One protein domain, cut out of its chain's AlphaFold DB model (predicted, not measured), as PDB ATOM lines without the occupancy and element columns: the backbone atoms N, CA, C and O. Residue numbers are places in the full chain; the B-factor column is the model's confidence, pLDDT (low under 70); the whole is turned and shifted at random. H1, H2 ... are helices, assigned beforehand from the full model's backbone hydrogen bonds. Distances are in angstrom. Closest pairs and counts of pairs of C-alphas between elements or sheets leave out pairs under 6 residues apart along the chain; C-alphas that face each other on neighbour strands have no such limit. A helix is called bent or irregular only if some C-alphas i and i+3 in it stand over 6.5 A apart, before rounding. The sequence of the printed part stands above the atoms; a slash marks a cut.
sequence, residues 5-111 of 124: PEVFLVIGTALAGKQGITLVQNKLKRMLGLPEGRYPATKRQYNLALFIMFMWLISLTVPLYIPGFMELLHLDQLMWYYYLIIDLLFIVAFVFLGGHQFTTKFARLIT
ATOM      1  N   PRO A   5     -35.994   8.543 -31.167       63.66
ATOM      2  CA  PRO A   5     -35.473   9.861 -31.498       63.66
ATOM      3  C   PRO A   5     -33.946   9.911 -31.544       63.66
ATOM      4  O   PRO A   5     -33.422  10.495 -32.487       63.66
ATOM      5  N   GLU A   6     -33.229   9.285 -30.605       67.81
ATOM      6  CA  GLU A   6     -31.763   9.349 -30.548       67.81
ATOM      7  C   GLU A   6     -31.112   8.540 -31.658       67.81
ATOM      8  O   GLU A   6     -30.207   9.043 -32.321       67.81
ATOM      9  N   VAL A   7     -31.597   7.324 -31.922       66.06
ATOM     10  CA  VAL A   7     -31.075   6.489 -33.009       66.06
ATOM     11  C   VAL A   7     -31.332   7.160 -34.358       66.06
ATOM     12  O   VAL A   7     -30.417   7.240 -35.178       66.06
ATOM     13  N   PHE A   8     -32.518   7.739 -34.577       68.06
ATOM     14  CA  PHE A   8     -32.794   8.506 -35.796       68.06
ATOM     15  C   PHE A   8     -31.941   9.771 -35.901       68.06
ATOM     16  O   PHE A   8     -31.520  10.122 -37.003       68.06
ATOM     17  N   LEU A   9     -31.649  10.448 -34.787       68.88
ATOM     18  CA  LEU A   9     -30.787  11.628 -34.794       68.88
ATOM     19  C   LEU A   9     -29.331  11.259 -35.060       68.88
ATOM     20  O   LEU A   9     -28.691  11.932 -35.860       68.88
ATOM     21  N   VAL A  10     -28.811  10.193 -34.456       67.31
ATOM     22  CA  VAL A  10     -27.431   9.724 -34.655       67.31
ATOM     23  C   VAL A  10     -27.242   9.177 -36.068       67.31
ATOM     24  O   VAL A  10     -26.316   9.595 -36.760       67.31
ATOM     25  N   ILE A  11     -28.147   8.318 -36.545       68.81
ATOM     26  CA  ILE A  11     -28.105   7.782 -37.914       68.81
ATOM     27  C   ILE A  11     -28.338   8.903 -38.935       68.81
ATOM     28  O   ILE A  11     -27.612   9.004 -39.921       68.81
ATOM     29  N   GLY A  12     -29.299   9.795 -38.688       65.94
ATOM     30  CA  GLY A  12     -29.548  10.956 -39.541       65.94
ATOM     31  C   GLY A  12     -28.354  11.912 -39.590       65.94
ATOM     32  O   GLY A  12     -28.027  12.432 -40.652       65.94
ATOM     33  N   THR A  13     -27.656  12.091 -38.466       64.62
ATOM     34  CA  THR A  13     -26.394  12.846 -38.379       64.62
ATOM     35  C   THR A  13     -25.306  12.189 -39.221       64.62
ATOM     36  O   THR A  13     -24.633  12.879 -39.985       64.62
ATOM     37  N   ALA A  14     -25.154  10.867 -39.111       66.44
ATOM     38  CA  ALA A  14     -24.163  10.103 -39.856       66.44
ATOM     39  C   ALA A  14     -24.395  10.172 -41.374       66.44
ATOM     40  O   ALA A  14     -23.456  10.391 -42.133       66.44
ATOM     41  N   LEU A  15     -25.650  10.021 -41.814       67.81
ATOM     42  CA  LEU A  15     -26.005   9.925 -43.234       67.81
ATOM     43  C   LEU A  15     -26.115  11.283 -43.934       67.81
ATOM     44  O   LEU A  15     -25.736  11.407 -45.093       67.81
ATOM     45  N   ALA A  16     -26.657  12.303 -43.263       67.25
ATOM     46  CA  ALA A  16     -26.962  13.590 -43.897       67.25
ATOM     47  C   ALA A  16     -25.880  14.665 -43.667       67.25
ATOM     48  O   ALA A  16     -26.006  15.798 -44.149       67.25
ATOM     49  N   GLY A  17     -24.830  14.329 -42.911       64.94
ATOM     50  CA  GLY A  17     -23.734  15.231 -42.573       64.94
ATOM     51  C   GLY A  17     -24.197  16.512 -41.868       64.94
ATOM     52  O   GLY A  17     -25.300  16.615 -41.325       64.94
ATOM     53  N   LYS A  18     -23.353  17.552 -41.894       64.31
ATOM     54  CA  LYS A  18     -23.629  18.850 -41.239       64.31
ATOM     55  C   LYS A  18     -24.964  19.484 -41.647       64.31
ATOM     56  O   LYS A  18     -25.628  20.109 -40.816       64.31
ATOM     57  N   GLN A  19     -25.346  19.373 -42.917       65.56
ATOM     58  CA  GLN A  19     -26.521  20.064 -43.455       65.56
ATOM     59  C   GLN A  19     -27.826  19.443 -42.945       65.56
ATOM     60  O   GLN A  19     -28.703  20.177 -42.484       65.56
ATOM     61  N   GLY A  20     -27.923  18.109 -42.925       67.19
ATOM     62  CA  GLY A  20     -29.112  17.422 -42.420       67.19
ATOM     63  C   GLY A  20     -29.374  17.686 -40.942       67.19
ATOM     64  O   GLY A  20     -30.512  17.936 -40.551       67.19
ATOM     65  N   ILE A  21     -28.322  17.749 -40.125       68.44
ATOM     66  CA  ILE A  21     -28.470  18.029 -38.691       68.44
ATOM     67  C   ILE A  21     -28.995  19.437 -38.458       68.44
ATOM     68  O   ILE A  21     -29.863  19.651 -37.617       68.44
ATOM     69  N   THR A  22     -28.495  20.399 -39.232       70.69
ATOM     70  CA  THR A  22     -28.939  21.789 -39.119       70.69
ATOM     71  C   THR A  22     -30.429  21.906 -39.464       70.69
ATOM     72  O   THR A  22     -31.162  22.641 -38.804       70.69
ATOM     73  N   LEU A  23     -30.899  21.123 -40.442       71.75
ATOM     74  CA  LEU A  23     -32.304  21.060 -40.841       71.75
ATOM     75  C   LEU A  23     -33.186  20.419 -39.758       71.75
ATOM     76  O   LEU A  23     -34.230  20.973 -39.412       71.75
ATOM     77  N   VAL A  24     -32.747  19.303 -39.170       71.75
ATOM     78  CA  VAL A  24     -33.457  18.633 -38.064       71.75
ATOM     79  C   VAL A  24     -33.518  19.527 -36.825       71.75
ATOM     80  O   VAL A  24     -34.588  19.683 -36.237       71.75
ATOM     81  N   GLN A  25     -32.412  20.179 -36.459       72.88
ATOM     82  CA  GLN A  25     -32.375  21.121 -35.340       72.88
ATOM     83  C   GLN A  25     -33.334  22.293 -35.544       72.88
ATOM     84  O   GLN A  25     -34.072  22.638 -34.624       72.88
ATOM     85  N   ASN A  26     -33.347  22.898 -36.734       74.12
ATOM     86  CA  ASN A  26     -34.257  24.003 -37.030       74.12
ATOM     87  C   ASN A  26     -35.721  23.546 -36.989       74.12
ATOM     88  O   ASN A  26     -36.558  24.242 -36.420       74.12
ATOM     89  N   LYS A  27     -36.024  22.342 -37.494       75.38
ATOM     90  CA  LYS A  27     -37.375  21.770 -37.436       75.38
ATOM     91  C   LYS A  27     -37.832  21.507 -35.996       75.38
ATOM     92  O   LYS A  27     -38.955  21.863 -35.652       75.38
ATOM     93  N   LEU A  28     -36.958  20.964 -35.143       73.50
ATOM     94  CA  LEU A  28     -37.232  20.761 -33.713       73.50
ATOM     95  C   LEU A  28     -37.446  22.085 -32.971       73.50
ATOM     96  O   LEU A  28     -38.401  22.215 -32.210       73.50
ATOM     97  N   LYS A  29     -36.605  23.092 -33.228       73.44
ATOM     98  CA  LYS A  29     -36.770  24.435 -32.648       73.44
ATOM     99  C   LYS A  29     -38.092  25.070 -33.060       73.44
ATOM    100  O   LYS A  29     -38.799  25.589 -32.202       73.44
ATOM    101  N   ARG A  30     -38.460  24.958 -34.341       78.56
ATOM    102  CA  ARG A  30     -39.731  25.465 -34.870       78.56
ATOM    103  C   ARG A  30     -40.935  24.775 -34.237       78.56
ATOM    104  O   ARG A  30     -41.893  25.452 -33.881       78.56
ATOM    105  N   MET A  31     -40.883  23.453 -34.057       76.31
ATOM    106  CA  MET A  31     -41.934  22.711 -33.345       76.31
ATOM    107  C   MET A  31     -42.107  23.186 -31.898       76.31
ATOM    108  O   MET A  31     -43.213  23.141 -31.373       76.31
ATOM    109  N   LEU A  32     -41.032  23.670 -31.277       71.62
ATOM    110  CA  LEU A  32     -41.014  24.174 -29.903       71.62
ATOM    111  C   LEU A  32     -41.176  25.704 -29.811       71.62
ATOM    112  O   LEU A  32     -41.019  26.269 -28.733       71.62
ATOM    113  N   GLY A  33     -41.498  26.381 -30.921       72.62
ATOM    114  CA  GLY A  33     -41.753  27.826 -30.956       72.62
ATOM    115  C   GLY A  33     -40.515  28.708 -30.755       72.62
ATOM    116  O   GLY A  33     -40.648  29.891 -30.450       72.62
ATOM    117  N   LEU A  34     -39.312  28.154 -30.909       72.25
ATOM    118  CA  LEU A  34     -38.050  28.865 -30.706       72.25
ATOM    119  C   LEU A  34     -37.489  29.408 -32.028       72.25
ATOM    120  O   LEU A  34     -37.689  28.789 -33.077       72.25
ATOM    121  N   PRO A  35     -36.763  30.544 -31.999       67.94
ATOM    122  CA  PRO A  35     -36.221  31.152 -33.206       67.94
ATOM    123  C   PRO A  35     -35.222  30.218 -33.899       67.94
ATOM    124  O   PRO A  35     -34.312  29.651 -33.282       67.94
ATOM    125  N   GLU A  36     -35.406  30.056 -35.208       64.75
ATOM    126  CA  GLU A  36     -34.492  29.308 -36.064       64.75
ATOM    127  C   GLU A  36     -33.158  30.056 -36.162       64.75
ATOM    128  O   GLU A  36     -33.120  31.273 -36.336       64.75
ATOM    129  N   GLY A  37     -32.035  29.346 -36.029       61.41
ATOM    130  CA  GLY A  37     -30.736  30.009 -36.062       61.41
ATOM    131  C   GLY A  37     -29.568  29.187 -35.535       61.41
ATOM    132  O   GLY A  37     -29.707  28.297 -34.681       61.41
ATOM    133  N   ARG A  38     -28.378  29.526 -36.042       62.88
ATOM    134  CA  ARG A  38     -27.082  29.017 -35.580       62.88
ATOM    135  C   ARG A  38     -26.630  29.821 -34.363       62.88
ATOM    136  O   ARG A  38     -25.761  30.677 -34.473       62.88
ATOM    137  N   TYR A  39     -27.228  29.561 -33.206       61.66
ATOM    138  CA  TYR A  39     -26.738  30.152 -31.963       61.66
ATOM    139  C   TYR A  39     -25.479  29.401 -31.513       61.66
ATOM    140  O   TYR A  39     -25.550  28.182 -31.307       61.66
ATOM    141  N   PRO A  40     -24.321  30.075 -31.399       62.59
ATOM    142  CA  PRO A  40     -23.147  29.463 -30.802       62.59
ATOM    143  C   PRO A  40     -23.443  29.187 -29.326       62.59
ATOM    144  O   PRO A  40     -23.844  30.083 -28.585       62.59
ATOM    145  N   ALA A  41     -23.265  27.937 -28.903       70.38
ATOM    146  CA  ALA A  41     -23.341  27.593 -27.492       70.38
ATOM    147  C   ALA A  41     -22.177  28.269 -26.757       70.38
ATOM    148  O   ALA A  41     -21.025  28.206 -27.189       70.38
ATOM    149  N   THR A  42     -22.454  28.897 -25.617       79.81
ATOM    150  CA  THR A  42     -21.374  29.357 -24.736       79.81
ATOM    151  C   THR A  42     -20.567  28.157 -24.227       79.81
ATOM    152  O   THR A  42     -21.089  27.048 -24.102       79.81
ATOM    153  N   LYS A  43     -19.294  28.361 -23.857       81.62
ATOM    154  CA  LYS A  43     -18.426  27.283 -23.334       81.62
ATOM    155  C   LYS A  43     -19.069  26.519 -22.165       81.62
ATOM    156  O   LYS A  43     -18.923  25.305 -22.070       81.62
ATOM    157  N   ARG A  44     -19.809  27.221 -21.295       83.06
ATOM    158  CA  ARG A  44     -20.543  26.618 -20.171       83.06
ATOM    159  C   ARG A  44     -21.706  25.744 -20.641       83.06
ATOM    160  O   ARG A  44     -21.817  24.619 -20.173       83.06
ATOM    161  N   GLN A  45     -22.525  26.228 -21.578       81.56
ATOM    162  CA  GLN A  45     -23.627  25.447 -22.158       81.56
ATOM    163  C   GLN A  45     -23.114  24.197 -22.878       81.56
ATOM    164  O   GLN A  45     -23.661  23.118 -22.688       81.56
ATOM    165  N   TYR A  46     -22.020  24.327 -23.629       84.06
ATOM    166  CA  TYR A  46     -21.381  23.204 -24.308       84.06
ATOM    167  C   TYR A  46     -20.860  22.143 -23.325       84.06
ATOM    168  O   TYR A  46     -21.117  20.956 -23.504       84.06
ATOM    169  N   ASN A  47     -20.160  22.557 -22.264       85.44
ATOM    170  CA  ASN A  47     -19.665  21.627 -21.246       85.44
ATOM    171  C   ASN A  47     -20.810  20.962 -20.468       85.44
ATOM    172  O   ASN A  47     -20.723  19.779 -20.154       85.44
ATOM    173  N   LEU A  48     -21.888  21.701 -20.187       86.56
ATOM    174  CA  LEU A  48     -23.086  21.153 -19.559       86.56
ATOM    175  C   LEU A  48     -23.770  20.127 -20.473       86.56
ATOM    176  O   LEU A  48     -24.119  19.048 -20.010       86.56
ATOM    177  N   ALA A  49     -23.899  20.427 -21.770       86.00
ATOM    178  CA  ALA A  49     -24.417  19.489 -22.763       86.00
ATOM    179  C   ALA A  49     -23.583  18.204 -22.810       86.00
ATOM    180  O   ALA A  49     -24.142  17.116 -22.757       86.00
ATOM    181  N   LEU A  50     -22.252  18.326 -22.844       86.00
ATOM    182  CA  LEU A  50     -21.335  17.186 -22.782       86.00
ATOM    183  C   LEU A  50     -21.544  16.342 -21.526       86.00
ATOM    184  O   LEU A  50     -21.647  15.123 -21.622       86.00
ATOM    185  N   PHE A  51     -21.609  16.987 -20.362       88.88
ATOM    186  CA  PHE A  51     -21.818  16.296 -19.094       88.88
ATOM    187  C   PHE A  51     -23.152  15.545 -19.083       88.88
ATOM    188  O   PHE A  51     -23.185  14.367 -18.737       88.88
ATOM    189  N   ILE A  52     -24.235  16.188 -19.528       87.69
ATOM    190  CA  ILE A  52     -25.557  15.557 -19.607       87.69
ATOM    191  C   ILE A  52     -25.547  14.387 -20.596       87.69
ATOM    192  O   ILE A  52     -26.066  13.328 -20.267       87.69
ATOM    193  N   MET A  53     -24.923  14.537 -21.765       84.75
ATOM    194  CA  MET A  53     -24.791  13.457 -22.754       84.75
ATOM    195  C   MET A  53     -23.998  12.266 -22.209       84.75
ATOM    196  O   MET A  53     -24.339  11.116 -22.471       84.75
ATOM    197  N   PHE A  54     -22.950  12.531 -21.429       86.88
ATOM    198  CA  PHE A  54     -22.164  11.487 -20.780       86.88
ATOM    199  C   PHE A  54     -22.969  10.769 -19.692       86.88
ATOM    200  O   PHE A  54     -22.998   9.541 -19.657       86.88
ATOM    201  N   MET A  55     -23.689  11.522 -18.855       86.44
ATOM    202  CA  MET A  55     -24.597  10.958 -17.854       86.44
ATOM    203  C   MET A  55     -25.721  10.145 -18.499       86.44
ATOM    204  O   MET A  55     -26.017   9.057 -18.023       86.44
ATOM    205  N   TRP A  56     -26.298  10.627 -19.601       85.69
ATOM    206  CA  TRP A  56     -27.301   9.915 -20.395       85.69
ATOM    207  C   TRP A  56     -26.767   8.562 -20.887       85.69
ATOM    208  O   TRP A  56     -27.409   7.534 -20.678       85.69
ATOM    209  N   LEU A  57     -25.548   8.537 -21.440       84.19
ATOM    210  CA  LEU A  57     -24.906   7.305 -21.906       84.19
ATOM    211  C   LEU A  57     -24.684   6.311 -20.756       84.19
ATOM    212  O   LEU A  57     -24.993   5.127 -20.894       84.19
ATOM    213  N   ILE A  58     -24.179   6.787 -19.612       85.31
ATOM    214  CA  ILE A  58     -23.999   5.966 -18.405       85.31
ATOM    215  C   ILE A  58     -25.347   5.414 -17.935       85.31
ATOM    216  O   ILE A  58     -25.451   4.219 -17.671       85.31
ATOM    217  N   SER A  59     -26.375   6.261 -17.880       81.75
ATOM    218  CA  SER A  59     -27.719   5.901 -17.419       81.75
ATOM    219  C   SER A  59     -28.336   4.787 -18.265       81.75
ATOM    220  O   SER A  59     -29.031   3.927 -17.736       81.75
ATOM    221  N   LEU A  60     -28.074   4.760 -19.573       79.50
ATOM    222  CA  LEU A  60     -28.550   3.685 -20.447       79.50
ATOM    223  C   LEU A  60     -27.673   2.432 -20.393       79.50
ATOM    224  O   LEU A  60     -28.183   1.321 -20.495       79.50
ATOM    225  N   THR A  61     -26.361   2.598 -20.232       80.19
ATOM    226  CA  THR A  61     -25.408   1.485 -20.331       80.19
ATOM    227  C   THR A  61     -25.309   0.706 -19.022       80.19
ATOM    228  O   THR A  61     -25.362  -0.518 -19.032       80.19
ATOM    229  N   VAL A  62     -25.186   1.385 -17.880       82.62
ATOM    230  CA  VAL A  62     -24.945   0.746 -16.574       82.62
ATOM    231  C   VAL A  62     -26.031  -0.266 -16.186       82.62
ATOM    232  O   VAL A  62     -25.662  -1.382 -15.810       82.62
ATOM    233  N   PRO A  63     -27.338   0.034 -16.317       76.56
ATOM    234  CA  PRO A  63     -28.379  -0.912 -15.920       76.56
ATOM    235  C   PRO A  63     -28.406  -2.192 -16.769       76.56
ATOM    236  O   PRO A  63     -28.872  -3.221 -16.292       76.56
ATOM    237  N   LEU A  64     -27.872  -2.158 -17.999       76.00
ATOM    238  CA  LEU A  64     -27.783  -3.341 -18.867       76.00
ATOM    239  C   LEU A  64     -26.718  -4.344 -18.401       76.00
ATOM    240  O   LEU A  64     -26.859  -5.537 -18.649       76.00
ATOM    241  N   TYR A  65     -25.657  -3.871 -17.741       80.50
ATOM    242  CA  TYR A  65     -24.552  -4.719 -17.274       80.50
ATOM    243  C   TYR A  65     -24.631  -5.049 -15.782       80.50
ATOM    244  O   TYR A  65     -24.004  -6.011 -15.340       80.50
ATOM    245  N   ILE A  66     -25.385  -4.273 -14.998       81.25
ATOM    246  CA  ILE A  66     -25.530  -4.455 -13.551       81.25
ATOM    247  C   ILE A  66     -27.020  -4.618 -13.216       81.25
ATOM    248  O   ILE A  66     -27.703  -3.618 -12.984       81.25
ATOM    249  N   PRO A  67     -27.531  -5.863 -13.131       69.25
ATOM    250  CA  PRO A  67     -28.949  -6.133 -12.872       69.25
ATOM    251  C   PRO A  67     -29.455  -5.504 -11.567       69.25
ATOM    252  O   PRO A  67     -30.557  -4.969 -11.520       69.25
ATOM    253  N   GLY A  68     -28.610  -5.467 -10.527       72.00
ATOM    254  CA  GLY A  68     -28.958  -4.875  -9.229       72.00
ATOM    255  C   GLY A  68     -29.226  -3.364  -9.265       72.00
ATOM    256  O   GLY A  68     -29.792  -2.821  -8.322       72.00
ATOM    257  N   PHE A  69     -28.856  -2.668 -10.345       71.12
ATOM    258  CA  PHE A  69     -29.150  -1.243 -10.507       71.12
ATOM    259  C   PHE A  69     -30.617  -0.996 -10.898       71.12
ATOM    260  O   PHE A  69     -31.197   0.011 -10.491       71.12
ATOM    261  N   MET A  70     -31.224  -1.926 -11.648       67.56
ATOM    262  CA  MET A  70     -32.643  -1.869 -12.025       67.56
ATOM    263  C   MET A  70     -33.543  -2.069 -10.803       67.56
ATOM    264  O   MET A  70     -34.456  -1.270 -10.582       67.56
ATOM    265  N   GLU A  71     -33.212  -3.056  -9.961       72.31
ATOM    266  CA  GLU A  71     -33.926  -3.330  -8.707       72.31
ATOM    267  C   GLU A  71     -33.793  -2.175  -7.704       72.31
ATOM    268  O   GLU A  71     -34.788  -1.742  -7.127       72.31
ATOM    269  N   LEU A  72     -32.590  -1.609  -7.535       71.75
ATOM    270  CA  LEU A  72     -32.354  -0.500  -6.600       71.75
ATOM    271  C   LEU A  72     -33.199   0.742  -6.928       71.75
ATOM    272  O   LEU A  72     -33.693   1.426  -6.030       71.75
ATOM    273  N   LEU A  73     -33.370   1.036  -8.216       70.19
ATOM    274  CA  LEU A  73     -34.093   2.214  -8.694       70.19
ATOM    275  C   LEU A  73     -35.570   1.941  -9.011       70.19
ATOM    276  O   LEU A  73     -36.258   2.855  -9.464       70.19
ATOM    277  N   HIS A  74     -36.063   0.719  -8.768       70.81
ATOM    278  CA  HIS A  74     -37.425   0.292  -9.116       70.81
ATOM    279  C   HIS A  74     -37.789   0.636 -10.573       70.81
ATOM    280  O   HIS A  74     -38.931   0.998 -10.889       70.81
ATOM    281  N   LEU A  75     -36.799   0.553 -11.469       69.06
ATOM    282  CA  LEU A  75     -36.943   0.983 -12.859       69.06
ATOM    283  C   LEU A  75     -37.985   0.148 -13.600       69.06
ATOM    284  O   LEU A  75     -38.589   0.643 -14.541       69.06
ATOM    285  N   ASP A  76     -38.275  -1.058 -13.129       69.38
ATOM    286  CA  ASP A  76     -39.237  -1.976 -13.735       69.38
ATOM    287  C   ASP A  76     -40.676  -1.423 -13.710       69.38
ATOM    288  O   ASP A  76     -41.444  -1.633 -14.649       69.38
ATOM    289  N   GLN A  77     -41.042  -0.659 -12.672       72.88
ATOM    290  CA  GLN A  77     -42.382  -0.060 -12.535       72.88
ATOM    291  C   GLN A  77     -42.504   1.295 -13.245       72.88
ATOM    292  O   GLN A  77     -43.591   1.688 -13.671       72.88
ATOM    293  N   LEU A  78     -41.390   2.017 -13.377       75.69
ATOM    294  CA  LEU A  78     -41.335   3.374 -13.930       75.69
ATOM    295  C   LEU A  78     -40.603   3.437 -15.273       75.69
ATOM    296  O   LEU A  78     -40.285   4.523 -15.759       75.69
ATOM    297  N   MET A  79     -40.375   2.284 -15.896       74.56
ATOM    298  CA  MET A  79     -39.492   2.129 -17.048       74.56
ATOM    299  C   MET A  79     -39.894   3.048 -18.206       74.56
ATOM    300  O   MET A  79     -39.052   3.676 -18.842       74.56
ATOM    301  N   TRP A  80     -41.203   3.200 -18.429       77.62
ATOM    302  CA  TRP A  80     -41.740   4.105 -19.443       77.62
ATOM    303  C   TRP A  80     -41.398   5.578 -19.176       77.62
ATOM    304  O   TRP A  80     -40.939   6.279 -20.078       77.62
ATOM    305  N   TYR A  81     -41.591   6.049 -17.940       80.62
ATOM    306  CA  TYR A  81     -41.274   7.427 -17.554       80.62
ATOM    307  C   TYR A  81     -39.776   7.694 -17.615       80.62
ATOM    308  O   TYR A  81     -39.362   8.752 -18.080       80.62
ATOM    309  N   TYR A  82     -38.971   6.723 -17.186       80.94
ATOM    310  CA  TYR A  82     -37.520   6.799 -17.242       80.94
ATOM    311  C   TYR A  82     -37.021   7.036 -18.670       80.94
ATOM    312  O   TYR A  82     -36.282   7.990 -18.906       80.94
ATOM    313  N   TYR A  83     -37.488   6.238 -19.634       79.25
ATOM    314  CA  TYR A  83     -37.108   6.415 -21.033       79.25
ATOM    315  C   TYR A  83     -37.599   7.739 -21.613       79.25
ATOM    316  O   TYR A  83     -36.825   8.450 -22.237       79.25
ATOM    317  N   LEU A  84     -38.839   8.140 -21.326       82.56
ATOM    318  CA  LEU A  84     -39.357   9.427 -21.794       82.56
ATOM    319  C   LEU A  84     -38.539  10.618 -21.262       82.56
ATOM    320  O   LEU A  84     -38.281  11.574 -21.995       82.56
ATOM    321  N   ILE A  85     -38.117  10.566 -19.996       83.81
ATOM    322  CA  ILE A  85     -37.267  11.593 -19.377       83.81
ATOM    323  C   ILE A  85     -35.881  11.611 -20.027       83.81
ATOM    324  O   ILE A  85     -35.346  12.687 -20.292       83.81
ATOM    325  N   ILE A  86     -35.311  10.437 -20.291       83.62
ATOM    326  CA  ILE A  86     -33.997  10.274 -20.915       83.62
ATOM    327  C   ILE A  86     -33.986  10.785 -22.360       83.62
ATOM    328  O   ILE A  86     -33.084  11.553 -22.704       83.62
ATOM    329  N   ASP A  87     -35.005  10.469 -23.160       81.81
ATOM    330  CA  ASP A  87     -35.174  10.989 -24.523       81.81
ATOM    331  C   ASP A  87     -35.291  12.528 -24.509       81.81
ATOM    332  O   ASP A  87     -34.652  13.234 -25.298       81.81
ATOM    333  N   LEU A  88     -36.074  13.087 -23.576       82.50
ATOM    334  CA  LEU A  88     -36.200  14.540 -23.405       82.50
ATOM    335  C   LEU A  88     -34.870  15.186 -23.002       82.50
ATOM    336  O   LEU A  88     -34.489  16.214 -23.569       82.50
ATOM    337  N   LEU A  89     -34.147  14.585 -22.055       85.00
ATOM    338  CA  LEU A  89     -32.824  15.037 -21.619       85.00
ATOM    339  C   LEU A  89     -31.831  15.049 -22.776       85.00
ATOM    340  O   LEU A  89     -31.087  16.022 -22.925       85.00
ATOM    341  N   PHE A  90     -31.857  14.017 -23.619       84.12
ATOM    342  CA  PHE A  90     -31.042  13.952 -24.823       84.12
ATOM    343  C   PHE A  90     -31.366  15.101 -25.773       84.12
ATOM    344  O   PHE A  90     -30.463  15.828 -26.181       84.12
ATOM    345  N   ILE A  91     -32.644  15.325 -26.094       81.00
ATOM    346  CA  ILE A  91     -33.049  16.407 -27.002       81.00
ATOM    347  C   ILE A  91     -32.618  17.767 -26.436       81.00
ATOM    348  O   ILE A  91     -32.055  18.588 -27.164       81.00
ATOM    349  N   VAL A  92     -32.808  18.003 -25.135       82.19
ATOM    350  CA  VAL A  92     -32.380  19.240 -24.463       82.19
ATOM    351  C   VAL A  92     -30.863  19.415 -24.522       82.19
ATOM    352  O   VAL A  92     -30.372  20.469 -24.937       82.19
ATOM    353  N   ALA A  93     -30.094  18.389 -24.176       82.50
ATOM    354  CA  ALA A  93     -28.640  18.464 -24.203       82.50
ATOM    355  C   ALA A  93     -28.100  18.641 -25.628       82.50
ATOM    356  O   ALA A  93     -27.285  19.529 -25.879       82.50
ATOM    357  N   PHE A  94     -28.585  17.843 -26.574       79.25
ATOM    358  CA  PHE A  94     -28.065  17.765 -27.934       79.25
ATOM    359  C   PHE A  94     -28.501  18.952 -28.805       79.25
ATOM    360  O   PHE A  94     -27.685  19.548 -29.515       79.25
ATOM    361  N   VAL A  95     -29.783  19.328 -28.753       76.00
ATOM    362  CA  VAL A  95     -30.364  20.362 -29.626       76.00
ATOM    363  C   VAL A  95     -30.280  21.747 -28.994       76.00
ATOM    364  O   VAL A  95     -29.961  22.711 -29.698       76.00
ATOM    365  N   PHE A  96     -30.536  21.861 -27.689       74.62
ATOM    366  CA  PHE A  96     -30.672  23.161 -27.025       74.62
ATOM    367  C   PHE A  96     -29.376  23.650 -26.385       74.62
ATOM    368  O   PHE A  96     -28.954  24.771 -26.664       74.62
ATOM    369  N   LEU A  97     -28.719  22.825 -25.569       78.38
ATOM    370  CA  LEU A  97     -27.494  23.224 -24.865       78.38
ATOM    371  C   LEU A  97     -26.249  23.106 -25.751       78.38
ATOM    372  O   LEU A  97     -25.423  24.018 -25.792       78.38
ATOM    373  N   GLY A  98     -26.117  21.998 -26.480       73.81
ATOM    374  CA  GLY A  98     -25.003  21.749 -27.391       73.81
ATOM    375  C   GLY A  98     -25.111  22.544 -28.696       73.81
ATOM    376  O   GLY A  98     -24.095  22.948 -29.276       73.81
ATOM    377  N   GLY A  99     -26.344  22.807 -29.137       73.50
ATOM    378  CA  GLY A  99     -26.648  23.662 -30.278       73.50
ATOM    379  C   GLY A  99     -25.926  23.242 -31.560       73.50
ATOM    380  O   GLY A  99     -25.704  22.060 -31.833       73.50
ATOM    381  N   HIS A 100     -25.548  24.222 -32.381       72.75
ATOM    382  CA  HIS A 100     -24.875  23.957 -33.657       72.75
ATOM    383  C   HIS A 100     -23.428  23.464 -33.479       72.75
ATOM    384  O   HIS A 100     -22.898  22.731 -34.311       72.75
ATOM    385  N   GLN A 101     -22.773  23.864 -32.387       76.06
ATOM    386  CA  GLN A 101     -21.357  23.584 -32.156       76.06
ATOM    387  C   GLN A 101     -21.116  22.130 -31.743       76.06
ATOM    388  O   GLN A 101     -20.200  21.494 -32.261       76.06
ATOM    389  N   PHE A 102     -21.949  21.594 -30.849       78.19
ATOM    390  CA  PHE A 102     -21.885  20.191 -30.446       78.19
ATOM    391  C   PHE A 102     -22.214  19.263 -31.606       78.19
ATOM    392  O   PHE A 102     -21.435  18.372 -31.923       78.19
ATOM    393  N   THR A 103     -23.307  19.539 -32.309       73.31
ATOM    394  CA  THR A 103     -23.741  18.728 -33.449       73.31
ATOM    395  C   THR A 103     -22.755  18.722 -34.601       73.31
ATOM    396  O   THR A 103     -22.485  17.673 -35.167       73.31
ATOM    397  N   THR A 104     -22.141  19.864 -34.904       74.62
ATOM    398  CA  THR A 104     -21.061  19.960 -35.893       74.62
ATOM    399  C   THR A 104     -19.865  19.082 -35.527       74.62
ATOM    400  O   THR A 104     -19.314  18.408 -36.396       74.62
ATOM    401  N   LYS A 105     -19.442  19.098 -34.259       78.94
ATOM    402  CA  LYS A 105     -18.320  18.274 -33.791       78.94
ATOM    403  C   LYS A 105     -18.679  16.792 -33.761       78.94
ATOM    404  O   LYS A 105     -17.860  15.971 -34.146       78.94
ATOM    405  N   PHE A 106     -19.900  16.473 -33.351       77.62
ATOM    406  CA  PHE A 106     -20.414  15.111 -33.348       77.62
ATOM    407  C   PHE A 106     -20.518  14.543 -34.767       77.62
ATOM    408  O   PHE A 106     -20.066  13.433 -35.009       77.62
ATOM    409  N   ALA A 107     -21.009  15.333 -35.727       74.44
ATOM    410  CA  ALA A 107     -21.034  14.956 -37.136       74.44
ATOM    411  C   ALA A 107     -19.633  14.610 -37.644       74.44
ATOM    412  O   ALA A 107     -19.451  13.545 -38.213       74.44
ATOM    413  N   ARG A 108     -18.643  15.465 -37.353       75.62
ATOM    414  CA  ARG A 108     -17.241  15.241 -37.730       75.62
ATOM    415  C   ARG A 108     -16.636  13.961 -37.168       75.62
ATOM    416  O   ARG A 108     -15.776  13.384 -37.809       75.62
ATOM    417  N   LEU A 109     -17.060  13.528 -35.981       75.50
ATOM    418  CA  LEU A 109     -16.592  12.264 -35.406       75.50
ATOM    419  C   LEU A 109     -17.104  11.041 -36.177       75.50
ATOM    420  O   LEU A 109     -16.498   9.979 -36.086       75.50
ATOM    421  N   ILE A 110     -18.223  11.174 -36.891       72.75
ATOM    422  CA  ILE A 110     -18.901  10.060 -37.566       72.75
ATOM    423  C   ILE A 110     -18.678  10.104 -39.080       72.75
ATOM    424  O   ILE A 110     -18.634   9.066 -39.735       72.75
ATOM    425  N   THR A 111     -18.535  11.297 -39.654       70.12
ATOM    426  CA  THR A 111     -18.190  11.472 -41.063       70.12
ATOM    427  C   THR A 111     -16.699  11.262 -41.256       70.12
ATOM    428  O   THR A 111     -15.893  11.903 -40.589       70.12
TER     429      THR A 111
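Overview. This is residues 5 to 111 of the 124 residues of an uncharacterized protein of Flammeovirga sp. SJP92 (UniProt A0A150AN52). Two long helices, H2 and H4, lie side by side; H3 joins them at one end, and H5 and the sharply bent H1 gather towards the other. The printed part has 107 residues with five named helices, H1 to H5, and no named strand: all helix. It is only just compact, close to loose, with a radius of gyration of the C-alphas of 15.1 A, spanning 43 by 30 by 27 A.

Arrangement. H1, residues 5 to 31, assigned as one helix by its hydrogen bonds, is bent: C-alphas 15 and 18 are 9.4 A apart. Its arms H1a, 5 to 15, and H1b, 18 to 31, touch; the closest C-alphas, of Thr 13 and Ile 21, are 5.6 A apart. H2, residues 43 to 65, touches H4, residues 75 to 97, at a shallow tilt of 26 degrees, opposite ways, closest at the C-alphas of Ala 49 and Ala 93, 4.6 A. H3, residues 67 to 72, and H2 touch only at the corner, only just, with 3 pairs of C-alphas within 8 A, the closest those of Pro 63 and Phe 69, 5.5 A. H1b, with residues 18 to 22 alone, touches H5, residues 99 to 110; the C-alphas of Lys 18 and Thr 104 are closest, 6.0 A. Every O i to N i+4 pair is within hydrogen-bond range in H1a and H1b, 16 of 19 in H2 and in H4, 1 of 2 in H3 and 7 of 8 in H5.

Along the chain. H1a begins at C-alpha 5 (-35.473, 9.861, -31.498); H5 ends at C-alpha 110 (-18.901, 10.060, -37.566). H2 is 33.1 A long, H4 27.0 A; H4 is irregular, C-alphas 77 and 80 being 8.1 A apart.

Size, cuts and confidence. The two C-alphas farthest apart, of Gly 37 and Gly 68, are 44.0 A apart. The printed part has no cut; the link H1 to H2, 11 residues, is long. In the model 27 printed residues have pLDDT under 70, among them 5 to 21.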